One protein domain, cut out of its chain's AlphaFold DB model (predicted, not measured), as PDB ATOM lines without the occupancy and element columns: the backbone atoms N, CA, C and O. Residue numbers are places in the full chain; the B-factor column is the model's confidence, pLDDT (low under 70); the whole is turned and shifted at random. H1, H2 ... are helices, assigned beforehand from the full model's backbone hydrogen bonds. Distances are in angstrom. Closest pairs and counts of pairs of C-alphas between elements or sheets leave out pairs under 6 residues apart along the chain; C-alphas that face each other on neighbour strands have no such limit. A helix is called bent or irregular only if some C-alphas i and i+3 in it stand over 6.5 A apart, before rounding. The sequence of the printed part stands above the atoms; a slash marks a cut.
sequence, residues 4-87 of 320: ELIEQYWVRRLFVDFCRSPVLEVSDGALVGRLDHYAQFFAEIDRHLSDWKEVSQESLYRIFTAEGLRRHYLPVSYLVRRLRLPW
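This is residues 4 to 87 of the 320 residues of an uncharacterized protein of Spiribacter sp. E85 (UniProt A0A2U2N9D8). The longest helix, H3, has H1 running back beside it and H4 folding back from its far end as a helical hairpin, while H5 crosses steeply to H3 between H1 and H4. Residues 25 to 33, of which 31 to 33 belong to H3, stick out at one end, next to the tiny H2. The 84 printed residues include five named helices, H1 to H5 in chain order, and no named strand: all helix. The whole is compact, with a radius of gyration of the C-alphas of 12.0 A and spans of 34 by 26 by 21 A.

Start at H3, residues 31 to 48. H1, residues 9 to 19, touches it at a shallow tilt of 24 degrees, opposite ways; their closest C-alphas, Val 11 and Asp 46, are 6.1 A apart. H4, residues 57 to 71, forms a hairpin with H3, also at 24 degrees, but residues 60 to 63 alone touch residues 44 to 48 alone, with C-alphas 44 and 63 closest at 7.3 A. H5, residues 73 to 82, only just touches H1, with 3 pairs of C-alphas within 8 A, Phe 18 and Tyr 78 closest at 6.6 A, at a steep tilt of 66 degrees. H2, residues 22 to 25, only just touches H5, also with 3 pairs, Val 23 and Leu 74 closest at 6.9 A. H1 and H4 are apart. O i to N i+4 pairs are all within hydrogen-bond range in H1 and H5, 12 of 14 in H3 and 9 of 11 in H4; H2 is too short for one.

Find C-alpha 31 at (43.516, -14.239, -17.855); from there H3 runs 26.0 A to C-alpha 48 at (31.603, -34.257, -29.383). H1 is 15.3 A long, H2 5.0 A and H4 15.1 A. H4 is irregular: C-alphas 63 and 66 are 9.7 A apart. H5 runs 14.0 A to C-alpha 82 at (47.258, -25.007, -35.778).

Look at the C-alphas of Gly 29 and Lys 53, the two farthest apart, at 34.5 A. The printed part has no cut and no long link. Confidence is under 70 at residue 4 and residues 22 to 33.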
ATOM      1  N   GLU A   4      41.136 -31.124 -16.050       63.16
ATOM      2  CA  GLU A   4      40.720 -32.490 -15.707       63.16
ATOM      3  C   GLU A   4      39.441 -32.941 -16.436       63.16
ATOM      4  O   GLU A   4      39.186 -34.137 -16.506       63.16
ATOM      5  N   LEU A   5      38.669 -32.017 -17.027       71.62
ATOM      6  CA  LEU A   5      37.450 -32.329 -17.794       71.62
ATOM      7  C   LEU A   5      37.716 -32.779 -19.239       71.62
ATOM      8  O   LEU A   5      36.768 -33.069 -19.962       71.62
ATOM      9  N   ILE A   6      38.973 -32.758 -19.688       86.44
ATOM     10  CA  ILE A   6      39.350 -33.114 -21.058       86.44
ATOM     11  C   ILE A   6      39.981 -34.505 -21.022       86.44
ATOM     12  O   ILE A   6      41.108 -34.676 -20.547       86.44
ATOM     13  N   GLU A   7      39.267 -35.505 -21.520       89.62
ATOM     14  CA  GLU A   7      39.669 -36.907 -21.446       89.62
ATOM     15  C   GLU A   7      40.603 -37.280 -22.595       89.62
ATOM     16  O   GLU A   7      41.604 -37.980 -22.398       89.62
ATOM     17  N   GLN A   8      40.366 -36.767 -23.799       92.25
ATOM     18  CA  GLN A   8      41.143 -37.161 -24.962       92.25
ATOM     19  C   GLN A   8      42.496 -36.447 -24.992       92.25
ATOM     20  O   GLN A   8      42.622 -35.224 -24.871       92.25
ATOM     21  N   TYR A   9      43.559 -37.232 -25.187       91.25
ATOM     22  CA  TYR A   9      44.935 -36.733 -25.166       91.25
ATOM     23  C   TYR A   9      45.188 -35.636 -26.213       91.25
ATOM     24  O   TYR A   9      45.879 -34.652 -25.940       91.25
ATOM     25  N   TRP A  10      44.615 -35.775 -27.412       93.75
ATOM     26  CA  TRP A  10      44.818 -34.808 -28.488       93.75
ATOM     27  C   TRP A  10      44.172 -33.452 -28.171       93.75
ATOM     28  O   TRP A  10      44.777 -32.416 -28.454       93.75
ATOM     29  N   VAL A  11      43.007 -33.439 -27.513       93.44
ATOM     30  CA  VAL A  11      42.341 -32.203 -27.083       93.44
ATOM     31  C   VAL A  11      43.108 -31.551 -25.939       93.44
ATOM     32  O   VAL A  11      43.354 -30.344 -25.984       93.44
ATOM     33  N   ARG A  12      43.580 -32.344 -24.964       92.62
ATOM     34  CA  ARG A  12      44.447 -31.847 -23.880       92.62
ATOM     35  C   ARG A  12      45.684 -31.155 -24.434       92.62
ATOM     36  O   ARG A  12      46.017 -30.050 -24.012       92.62
ATOM     37  N   ARG A  13      46.334 -31.768 -25.426       91.88
ATOM     38  CA  ARG A  13      47.504 -31.185 -26.089       91.88
ATOM     39  C   ARG A  13      47.169 -29.869 -26.792       91.88
ATOM     40  O   ARG A  13      47.922 -28.912 -26.642       91.88
ATOM     41  N   LEU A  14      46.049 -29.793 -27.514       92.38
ATOM     42  CA  LEU A  14      45.613 -28.549 -28.163       92.38
ATOM     43  C   LEU A  14      45.312 -27.441 -27.153       92.38
ATOM     44  O   LEU A  14      45.684 -26.296 -27.394       92.38
ATOM     45  N   PHE A  15      44.683 -27.765 -26.022       92.12
ATOM     46  CA  PHE A  15      44.411 -26.788 -24.973       92.12
ATOM     47  C   PHE A  15      45.704 -26.267 -24.329       92.12
ATOM     48  O   PHE A  15      45.882 -25.058 -24.210       92.12
ATOM     49  N   VAL A  16      46.642 -27.154 -23.983       90.25
ATOM     50  CA  VAL A  16      47.946 -26.761 -23.417       90.25
ATOM     51  C   VAL A  16      48.753 -25.919 -24.408       90.25
ATOM     52  O   VAL A  16      49.295 -24.879 -24.033       90.25
ATOM     53  N   ASP A  17      48.809 -26.327 -25.678       90.06
ATOM     54  CA  ASP A  17      49.484 -25.564 -26.729       90.06
ATOM     55  C   ASP A  17      48.795 -24.202 -26.959       90.06
ATOM     56  O   ASP A  17      49.472 -23.208 -27.215       90.06
ATOM     57  N   PHE A  18      47.463 -24.130 -26.848       89.06
ATOM     58  CA  PHE A  18      46.712 -22.874 -26.900       89.06
ATOM     59  C   PHE A  18      47.067 -21.955 -25.728       89.06
ATOM     60  O   PHE A  18      47.361 -20.782 -25.960       89.06
ATOM     61  N   CYS A  19      47.111 -22.483 -24.500       86.06
ATOM     62  CA  CYS A  19      47.512 -21.750 -23.294       86.06
ATOM     63  C   CYS A  19      48.919 -21.145 -23.403       86.06
ATOM     64  O   CYS A  19      49.173 -20.085 -22.842       86.06
ATOM     65  N   ARG A  20      49.815 -21.807 -24.141       84.25
ATOM     66  CA  ARG A  20      51.192 -21.359 -24.403       84.25
ATOM     67  C   ARG A  20      51.332 -20.517 -25.671       84.25
ATOM     68  O   ARG A  20      52.439 -20.130 -26.026       84.25
ATOM     69  N   SER A  21      50.244 -20.295 -26.405       80.50
ATOM     70  CA  SER A  21      50.315 -19.612 -27.691       80.50
ATOM     71  C   SER A  21      50.366 -18.086 -27.519       80.50
ATOM     72  O   SER A  21      49.656 -17.546 -26.665       80.50
ATOM     73  N   PRO A  22      51.071 -17.356 -28.411       69.75
ATOM     74  CA  PRO A  22      51.125 -15.883 -28.397       69.75
ATOM     75  C   PRO A  22      49.749 -15.209 -28.536       69.75
ATOM     76  O   PRO A  22      49.578 -14.015 -28.323       69.75
ATOM     77  N   VAL A  23      48.732 -15.989 -28.911       67.38
ATOM     78  CA  VAL A  23      47.330 -15.578 -29.048       67.38
ATOM     79  C   VAL A  23      46.739 -15.111 -27.716       67.38
ATOM     80  O   VAL A  23      45.814 -14.300 -27.718       67.38
ATOM     81  N   LEU A  24      47.270 -15.606 -26.594       69.31
ATOM     82  CA  LEU A  24      46.864 -15.214 -25.244       69.31
ATOM     83  C   LEU A  24      47.737 -14.107 -24.637       69.31
ATOM     84  O   LEU A  24      47.275 -13.434 -23.719       69.31
ATOM     85  N   GLU A  25      48.941 -13.862 -25.167       58.00
ATOM     86  CA  GLU A  25      49.869 -12.829 -24.664       58.00
ATOM     87  C   GLU A  25      49.361 -11.396 -24.910       58.00
ATOM     88  O   GLU A  25      49.736 -10.471 -24.203       58.00
ATOM     89  N   VAL A  26      48.436 -11.201 -25.859       52.75
ATOM     90  CA  VAL A  26      47.862  -9.883 -26.218       52.75
ATOM     91  C   VAL A  26      46.747  -9.434 -25.248       52.75
ATOM     92  O   VAL A  26      46.070  -8.429 -25.461       52.75
ATOM     93  N   SER A  27      46.489 -10.190 -24.182       50.28
ATOM     94  CA  SER A  27      45.286 -10.061 -23.365       50.28
ATOM     95  C   SER A  27      45.636  -9.754 -21.899       50.28
ATOM     96  O   SER A  27      45.812 -10.665 -21.098       50.28
ATOM     97  N   ASP A  28      45.660  -8.477 -21.519       47.84
ATOM     98  CA  ASP A  28      45.963  -8.052 -20.143       47.84
ATOM     99  C   ASP A  28      44.872  -8.405 -19.101       47.84
ATOM    100  O   ASP A  28      43.673  -8.504 -19.402       47.84
ATOM    101  N   GLY A  29      45.317  -8.583 -17.849       49.22
ATOM    102  CA  GLY A  29      44.576  -8.431 -16.579       49.22
ATOM    103  C   GLY A  29      43.538  -9.487 -16.165       49.22
ATOM    104  O   GLY A  29      43.407  -9.779 -14.981       49.22
ATOM    105  N   ALA A  30      42.804 -10.094 -17.104       53.41
ATOM    106  CA  ALA A  30      41.684 -11.010 -16.803       53.41
ATOM    107  C   ALA A  30      41.900 -12.443 -17.328       53.41
ATOM    108  O   ALA A  30      40.982 -13.052 -17.885       53.41
ATOM    109  N   LEU A  31      43.133 -12.955 -17.249       59.38
ATOM    110  CA  LEU A  31      43.516 -14.239 -17.855       59.38
ATOM    111  C   LEU A  31      42.845 -15.438 -17.169       59.38
ATOM    112  O   LEU A  31      42.321 -16.318 -17.844       59.38
ATOM    113  N   VAL A  32      42.797 -15.447 -15.833       57.59
ATOM    114  CA  VAL A  32      42.354 -16.614 -15.045       57.59
ATOM    115  C   VAL A  32      40.876 -16.946 -15.283       57.59
ATOM    116  O   VAL A  32      40.555 -18.091 -15.588       57.59
ATOM    117  N   GLY A  33      39.982 -15.950 -15.267       60.56
ATOM    118  CA  GLY A  33      38.552 -16.165 -15.545       60.56
ATOM    119  C   GLY A  33      38.247 -16.536 -17.005       60.56
ATOM    120  O   GLY A  33      37.235 -17.172 -17.290       60.56
ATOM    121  N   ARG A  34      39.131 -16.181 -17.946       70.19
ATOM    122  CA  ARG A  34      39.006 -16.565 -19.362       70.19
ATOM    123  C   ARG A  34      39.536 -17.966 -19.644       70.19
ATOM    124  O   ARG A  34      39.014 -18.625 -20.539       70.19
ATOM    125  N   LEU A  35      40.515 -18.443 -18.874       78.06
ATOM    126  CA  LEU A  35      41.056 -19.796 -19.017       78.06
ATOM    127  C   LEU A  35      40.009 -20.873 -18.738       78.06
ATOM    128  O   LEU A  35      39.950 -21.836 -19.495       78.06
ATOM    129  N   ASP A  36      39.145 -20.700 -17.734       80.44
ATOM    130  CA  ASP A  36      38.060 -21.661 -17.485       80.44
ATOM    131  C   ASP A  36      37.035 -21.670 -18.633       80.44
ATOM    132  O   ASP A  36      36.566 -22.733 -19.036       80.44
ATOM    133  N   HIS A  37      36.751 -20.510 -19.233       80.62
ATOM    134  CA  HIS A  37      35.890 -20.419 -20.414       80.62
ATOM    135  C   HIS A  37      36.513 -21.098 -21.646       80.62
ATOM    136  O   HIS A  37      35.823 -21.758 -22.421       80.62
ATOM    137  N   TYR A  38      37.830 -20.981 -21.826       86.56
ATOM    138  CA  TYR A  38      38.532 -21.703 -22.885       86.56
ATOM    139  C   TYR A  38      38.599 -23.203 -22.599       86.56
ATOM    140  O   TYR A  38      38.364 -23.986 -23.511       86.56
ATOM    141  N   ALA A  39      38.830 -23.617 -21.353       88.50
ATOM    142  CA  ALA A  39      38.793 -25.025 -20.968       88.50
ATOM    143  C   ALA A  39      37.427 -25.652 -21.289       88.50
ATOM    144  O   ALA A  39      37.384 -26.734 -21.865       88.50
ATOM    145  N   GLN A  40      36.323 -24.945 -21.016       89.31
ATOM    146  CA  GLN A  40      34.977 -25.377 -21.411       89.31
ATOM    147  C   GLN A  40      34.847 -25.558 -22.927       89.31
ATOM    148  O   GLN A  40      34.316 -26.569 -23.369       89.31
ATOM    149  N   PHE A  41      35.371 -24.631 -23.733       91.56
ATOM    150  CA  PHE A  41      35.379 -24.784 -25.190       91.56
ATOM    151  C   PHE A  41      36.102 -26.061 -25.641       91.56
ATOM    152  O   PHE A  41      35.581 -26.804 -26.470       91.56
ATOM    153  N   PHE A  42      37.287 -26.346 -25.097       94.00
ATOM    154  CA  PHE A  42      38.009 -27.571 -25.449       94.00
ATOM    155  C   PHE A  42      37.311 -28.826 -24.907       94.00
ATOM    156  O   PHE A  42      37.261 -29.820 -25.617       94.00
ATOM    157  N   ALA A  43      36.685 -28.773 -23.729       93.12
ATOM    158  CA  ALA A  43      35.873 -29.874 -23.208       93.12
ATOM    159  C   ALA A  43      34.627 -30.156 -24.074       93.12
ATOM    160  O   ALA A  43      34.241 -31.307 -24.249       93.12
ATOM    161  N   GLU A  44      34.004 -29.134 -24.672       94.44
ATOM    162  CA  GLU A  44      32.920 -29.341 -25.644       94.44
ATOM    163  C   GLU A  44      33.411 -30.039 -26.920       94.44
ATOM    164  O   GLU A  44      32.697 -30.876 -27.470       94.44
ATOM    165  N   ILE A  45      34.630 -29.734 -27.379       94.88
ATOM    166  CA  ILE A  45      35.266 -30.462 -28.488       94.88
ATOM    167  C   ILE A  45      35.530 -31.916 -28.085       94.88
ATOM    168  O   ILE A  45      35.165 -32.818 -28.832       94.88
ATOM    169  N   ASP A  46      36.102 -32.125 -26.900       94.19
ATOM    170  CA  ASP A  46      36.395 -33.441 -26.320       94.19
ATOM    171  C   ASP A  46      35.154 -34.328 -26.213       94.19
ATOM    172  O   ASP A  46      35.208 -35.520 -26.483       94.19
ATOM    173  N   ARG A  47      34.002 -33.747 -25.875       94.06
ATOM    174  CA  ARG A  47      32.757 -34.508 -25.742       94.06
ATOM    175  C   ARG A  47      32.145 -34.913 -27.082       94.06
ATOM    176  O   ARG A  47      31.439 -35.914 -27.150       94.06
ATOM    177  N   HIS A  48      32.347 -34.113 -28.128       94.94
ATOM    178  CA  HIS A  48      31.603 -34.257 -29.383       94.94
ATOM    179  C   HIS A  48      32.420 -34.819 -30.544       94.94
ATOM    180  O   HIS A  48      31.812 -35.286 -31.509       94.94
ATOM    181  N   LEU A  49      33.752 -34.741 -30.492       94.75
ATOM    182  CA  LEU A  49      34.645 -35.192 -31.561       94.75
ATOM    183  C   LEU A  49      35.603 -36.247 -31.025       94.75
ATOM    184  O   LEU A  49      36.193 -36.055 -29.968       94.75
ATOM    185  N   SER A  50      35.782 -37.338 -31.767       91.94
ATOM    186  CA  SER A  50      36.637 -38.461 -31.341       91.94
ATOM    187  C   SER A  50      38.061 -38.379 -31.904       91.94
ATOM    188  O   SER A  50      38.984 -39.000 -31.379       91.94
ATOM    189  N   ASP A  51      38.259 -37.614 -32.981       91.25
ATOM    190  CA  ASP A  51      39.550 -37.449 -33.655       91.25
ATOM    191  C   ASP A  51      39.748 -35.979 -34.066       91.25
ATOM    192  O   ASP A  51      38.815 -35.283 -34.476       91.25
ATOM    193  N   TRP A  52      40.996 -35.508 -34.026       88.94
ATOM    194  CA  TRP A  52      41.387 -34.183 -34.504       88.94
ATOM    195  C   TRP A  52      41.047 -33.966 -35.987       88.94
ATOM    196  O   TRP A  52      40.837 -32.827 -36.402       88.94
ATOM    197  N   LYS A  53      40.963 -35.039 -36.784       90.06
ATOM    198  CA  LYS A  53      40.550 -34.979 -38.199       90.06
ATOM    199  C   LYS A  53      39.085 -34.584 -38.390       90.06
ATOM    200  O   LYS A  53      38.719 -34.112 -39.463       90.06
ATOM    201  N   GLU A  54      38.248 -34.764 -37.371       92.12
ATOM    202  CA  GLU A  54      36.836 -34.372 -37.405       92.12
ATOM    203  C   GLU A  54      36.649 -32.874 -37.142       92.12
ATOM    204  O   GLU A  54      35.557 -32.331 -37.352       92.12
ATOM    205  N   VAL A  55      37.701 -32.185 -36.689       93.94
ATOM    206  CA  VAL A  55      37.669 -30.742 -36.465       93.94
ATOM    207  C   VAL A  55      37.597 -30.047 -37.819       93.94
ATOM    208  O   VAL A  55      38.547 -30.020 -38.596       93.94
ATOM    209  N   SER A  56      36.449 -29.452 -38.095       92.94
ATOM    210  CA  SER A  56      36.167 -28.709 -39.311       92.94
ATOM    211  C   SER A  56      35.298 -27.507 -38.971       92.94
ATOM    212  O   SER A  56      34.736 -27.400 -37.878       92.94
ATOM    213  N   GLN A  57      35.162 -26.580 -39.913       91.56
ATOM    214  CA  GLN A  57      34.258 -25.452 -39.727       91.56
ATOM    215  C   GLN A  57      32.811 -25.905 -39.466       91.56
ATOM    216  O   GLN A  57      32.128 -25.312 -38.632       91.56
ATOM    217  N   GLU A  58      32.350 -26.963 -40.139       92.25
ATOM    218  CA  GLU A  58      30.999 -27.504 -39.965       92.25
ATOM    219  C   GLU A  58      30.812 -28.160 -38.593       92.25
ATOM    220  O   GLU A  58      29.818 -27.883 -37.918       92.25
ATOM    221  N   SER A  59      31.767 -28.976 -38.137       94.81
ATOM    222  CA  SER A  59      31.662 -29.632 -36.828       94.81
ATOM    223  C   SER A  59      31.742 -28.623 -35.682       94.81
ATOM    224  O   SER A  59      30.922 -28.672 -34.766       94.81
ATOM    225  N   LEU A  60      32.630 -27.629 -35.780       93.38
ATOM    226  CA  LEU A  60      32.707 -26.529 -34.817       93.38
ATOM    227  C   LEU A  60      31.429 -25.674 -34.824       93.38
ATOM    228  O   LEU A  60      30.938 -25.295 -33.761       93.38
ATOM    229  N   TYR A  61      30.848 -25.393 -35.994       93.00
ATOM    230  CA  TYR A  61      29.561 -24.698 -36.074       93.00
ATOM    231  C   TYR A  61      28.431 -25.502 -35.428       93.00
ATOM    232  O   TYR A  61      27.605 -24.924 -34.728       93.00
ATOM    233  N   ARG A  62      28.394 -26.822 -35.627       93.00
ATOM    234  CA  ARG A  62      27.379 -27.699 -35.031       93.00
ATOM    235  C   ARG A  62      27.437 -27.696 -33.503       93.00
ATOM    236  O   ARG A  62      26.387 -27.678 -32.873       93.00
ATOM    237  N   ILE A  63      28.640 -27.686 -32.925       93.62
ATOM    238  CA  ILE A  63      28.840 -27.685 -31.468       93.62
ATOM    239  C   ILE A  63      28.513 -26.307 -30.874       93.62
ATOM    240  O   ILE A  63      27.788 -26.205 -29.889       93.62
ATOM    241  N   PHE A  64      29.024 -25.225 -31.473       88.12
ATOM    242  CA  PHE A  64      29.005 -23.900 -30.838       88.12
ATOM    243  C   PHE A  64      27.990 -22.914 -31.419       88.12
ATOM    244  O   PHE A  64      27.731 -21.880 -30.801       88.12
ATOM    245  N   THR A  65      27.403 -23.188 -32.583       86.81
ATOM    246  CA  THR A  65      26.595 -22.249 -33.385       86.81
ATOM    247  C   THR A  65      27.357 -20.976 -33.786       86.81
ATOM    248  O   THR A  65      28.501 -20.740 -33.397       86.81
ATOM    249  N   ALA A  66      26.713 -20.091 -34.552       78.69
ATOM    250  CA  ALA A  66      27.310 -18.813 -34.946       78.69
ATOM    251  C   ALA A  66      27.764 -17.961 -33.750       78.69
ATOM    252  O   ALA A  66      28.791 -17.288 -33.823       78.69
ATOM    253  N   GLU A  67      26.984 -17.953 -32.666       77.00
ATOM    254  CA  GLU A  67      27.255 -17.089 -31.517       77.00
ATOM    255  C   GLU A  67      28.359 -17.662 -30.627       77.00
ATOM    256  O   GLU A  67      29.253 -16.926 -30.211       77.00
ATOM    257  N   GLY A  68      28.373 -18.977 -30.398       78.19
ATOM    258  CA  GLY A  68      29.452 -19.613 -29.646       78.19
ATOM    259  C   GLY A  68      30.788 -19.552 -30.384       78.19
ATOM    260  O   GLY A  68      31.804 -19.310 -29.739       78.19
ATOM    261  N   LEU A  69      30.810 -19.651 -31.721       83.69
ATOM    262  CA  LEU A  69      32.038 -19.431 -32.499       83.69
ATOM    263  C   LEU A  69      32.577 -18.000 -32.358       83.69
ATOM    264  O   LEU A  69      33.789 -17.797 -32.312       83.69
ATOM    265  N   ARG A  70      31.694 -16.996 -32.265       74.50
ATOM    266  CA  ARG A  70      32.099 -15.603 -32.007       74.50
ATOM    267  C   ARG A  70      32.619 -15.415 -30.589       74.50
ATOM    268  O   ARG A  70      33.600 -14.700 -30.395       74.50
ATOM    269  N   ARG A  71      31.959 -16.033 -29.609       75.12
ATOM    270  CA  ARG A  71      32.339 -15.955 -28.196       75.12
ATOM    271  C   ARG A  71      33.710 -16.588 -27.952       75.12
ATOM    272  O   ARG A  71      34.559 -15.976 -27.312       75.12
ATOM    273  N   HIS A  72      33.963 -17.752 -28.547       82.44
ATOM    274  CA  HIS A  72      35.217 -18.497 -28.410       82.44
ATOM    275  C   HIS A  72      36.195 -18.228 -29.557       82.44
ATOM    276  O   HIS A  72      36.893 -19.127 -30.033       82.44
ATOM    277  N   TYR A  73      36.268 -16.978 -30.018       75.62
ATOM    278  CA  TYR A  73      37.050 -16.662 -31.209       75.62
ATOM    279  C   TYR A  73      38.544 -16.997 -31.065       75.62
ATOM    280  O   TYR A  73      39.141 -17.421 -32.051       75.62
ATOM    281  N   LEU A  74      39.164 -16.795 -29.888       81.62
ATOM    282  CA  LEU A  74      40.602 -17.049 -29.687       81.62
ATOM    283  C   LEU A  74      40.923 -18.543 -29.845       81.62
ATOM    284  O   LEU A  74      41.769 -18.858 -30.685       81.62
ATOM    285  N   PRO A  75      40.222 -19.462 -29.147       88.56
ATOM    286  CA  PRO A  75      40.350 -20.894 -29.401       88.56
ATOM    287  C   PRO A  75      40.107 -21.290 -30.862       88.56
ATOM    288  O   PRO A  75      40.923 -22.002 -31.443       88.56
ATOM    289  N   VAL A  76      39.046 -20.784 -31.504       86.00
ATOM    290  CA  VAL A  76      38.746 -21.094 -32.918       86.00
ATOM    291  C   VAL A  76      39.883 -20.636 -33.838       86.00
ATOM    292  O   VAL A  76      40.352 -21.388 -34.686       86.00
ATOM    293  N   SER A  77      40.385 -19.422 -33.628       81.56
ATOM    294  CA  SER A  77      41.497 -18.833 -34.387       81.56
ATOM    295  C   SER A  77      42.801 -19.608 -34.225       81.56
ATOM    296  O   SER A  77      43.615 -19.695 -35.149       81.56
ATOM    297  N   TYR A  78      43.031 -20.132 -33.025       88.69
ATOM    298  CA  TYR A  78      44.147 -21.016 -32.746       88.69
ATOM    299  C   TYR A  78      43.995 -22.338 -33.507       88.69
ATOM    300  O   TYR A  78      44.919 -22.713 -34.224       88.69
ATOM    301  N   LEU A  79      42.827 -22.989 -33.440       89.94
ATOM    302  CA  LEU A  79      42.567 -24.258 -34.132       89.94
ATOM    303  C   LEU A  79      42.704 -24.132 -35.649       89.94
ATOM    304  O   LEU A  79      43.384 -24.951 -36.262       89.94
ATOM    305  N   VAL A  80      42.133 -23.080 -36.245       86.75
ATOM    306  CA  VAL A  80      42.230 -22.822 -37.691       86.75
ATOM    307  C   VAL A  80      43.687 -22.751 -38.140       86.75
ATOM    308  O   VAL A  80      44.055 -23.384 -39.125       86.75
ATOM    309  N   ARG A  81      44.548 -22.047 -37.393       86.31
ATOM    310  CA  ARG A  81      45.978 -21.951 -37.723       86.31
ATOM    311  C   ARG A  81      46.740 -23.237 -37.428       86.31
ATOM    312  O   ARG A  81      47.530 -23.678 -38.256       86.31
ATOM    313  N   ARG A  82      46.519 -23.832 -36.253       88.50
ATOM    314  CA  ARG A  82      47.258 -25.007 -35.778       88.50
ATOM    315  C   ARG A  82      46.982 -26.236 -36.632       88.50
ATOM    316  O   ARG A  82      47.919 -26.953 -36.965       88.50
ATOM    317  N   LEU A  83      45.718 -26.453 -36.983       87.75
ATOM    318  CA  LEU A  83      45.261 -27.599 -37.768       87.75
ATOM    319  C   LEU A  83      45.155 -27.281 -39.265       87.75
ATOM    320  O   LEU A  83      44.790 -28.156 -40.042       87.75
ATOM    321  N   ARG A  84      45.485 -26.046 -39.677       85.69
ATOM    322  CA  ARG A  84      45.372 -25.559 -41.063       85.69
ATOM    323  C   ARG A  84      43.981 -25.814 -41.650       85.69
ATOM    324  O   ARG A  84      43.846 -26.287 -42.776       85.69
ATOM    325  N   LEU A  85      42.947 -25.523 -40.863       85.81
ATOM    326  CA  LEU A  85      41.570 -25.777 -41.271       85.81
ATOM    327  C   LEU A  85      41.187 -24.845 -42.425       85.81
ATOM    328  O   LEU A  85      41.422 -23.636 -42.318       85.81
ATOM    329  N   PRO A  86      40.542 -25.356 -43.488       82.25
ATOM    330  CA  PRO A  86      39.896 -24.491 -44.460       82.25
ATOM    331  C   PRO A  86      38.777 -23.726 -43.746       82.25
ATOM    332  O   PRO A  86      37.856 -24.329 -43.192       82.25
ATOM    333  N   TRP A  87      38.886 -22.397 -43.721       83.38
ATOM    334  CA  TRP A  87      37.902 -21.528 -43.084       83.38
ATOM    335  C   TRP A  87      37.395 -20.475 -44.062       83.38
ATOM    336  O   TRP A  87      38.167 -19.690 -44.610       83.38
TER     337      TRP A  87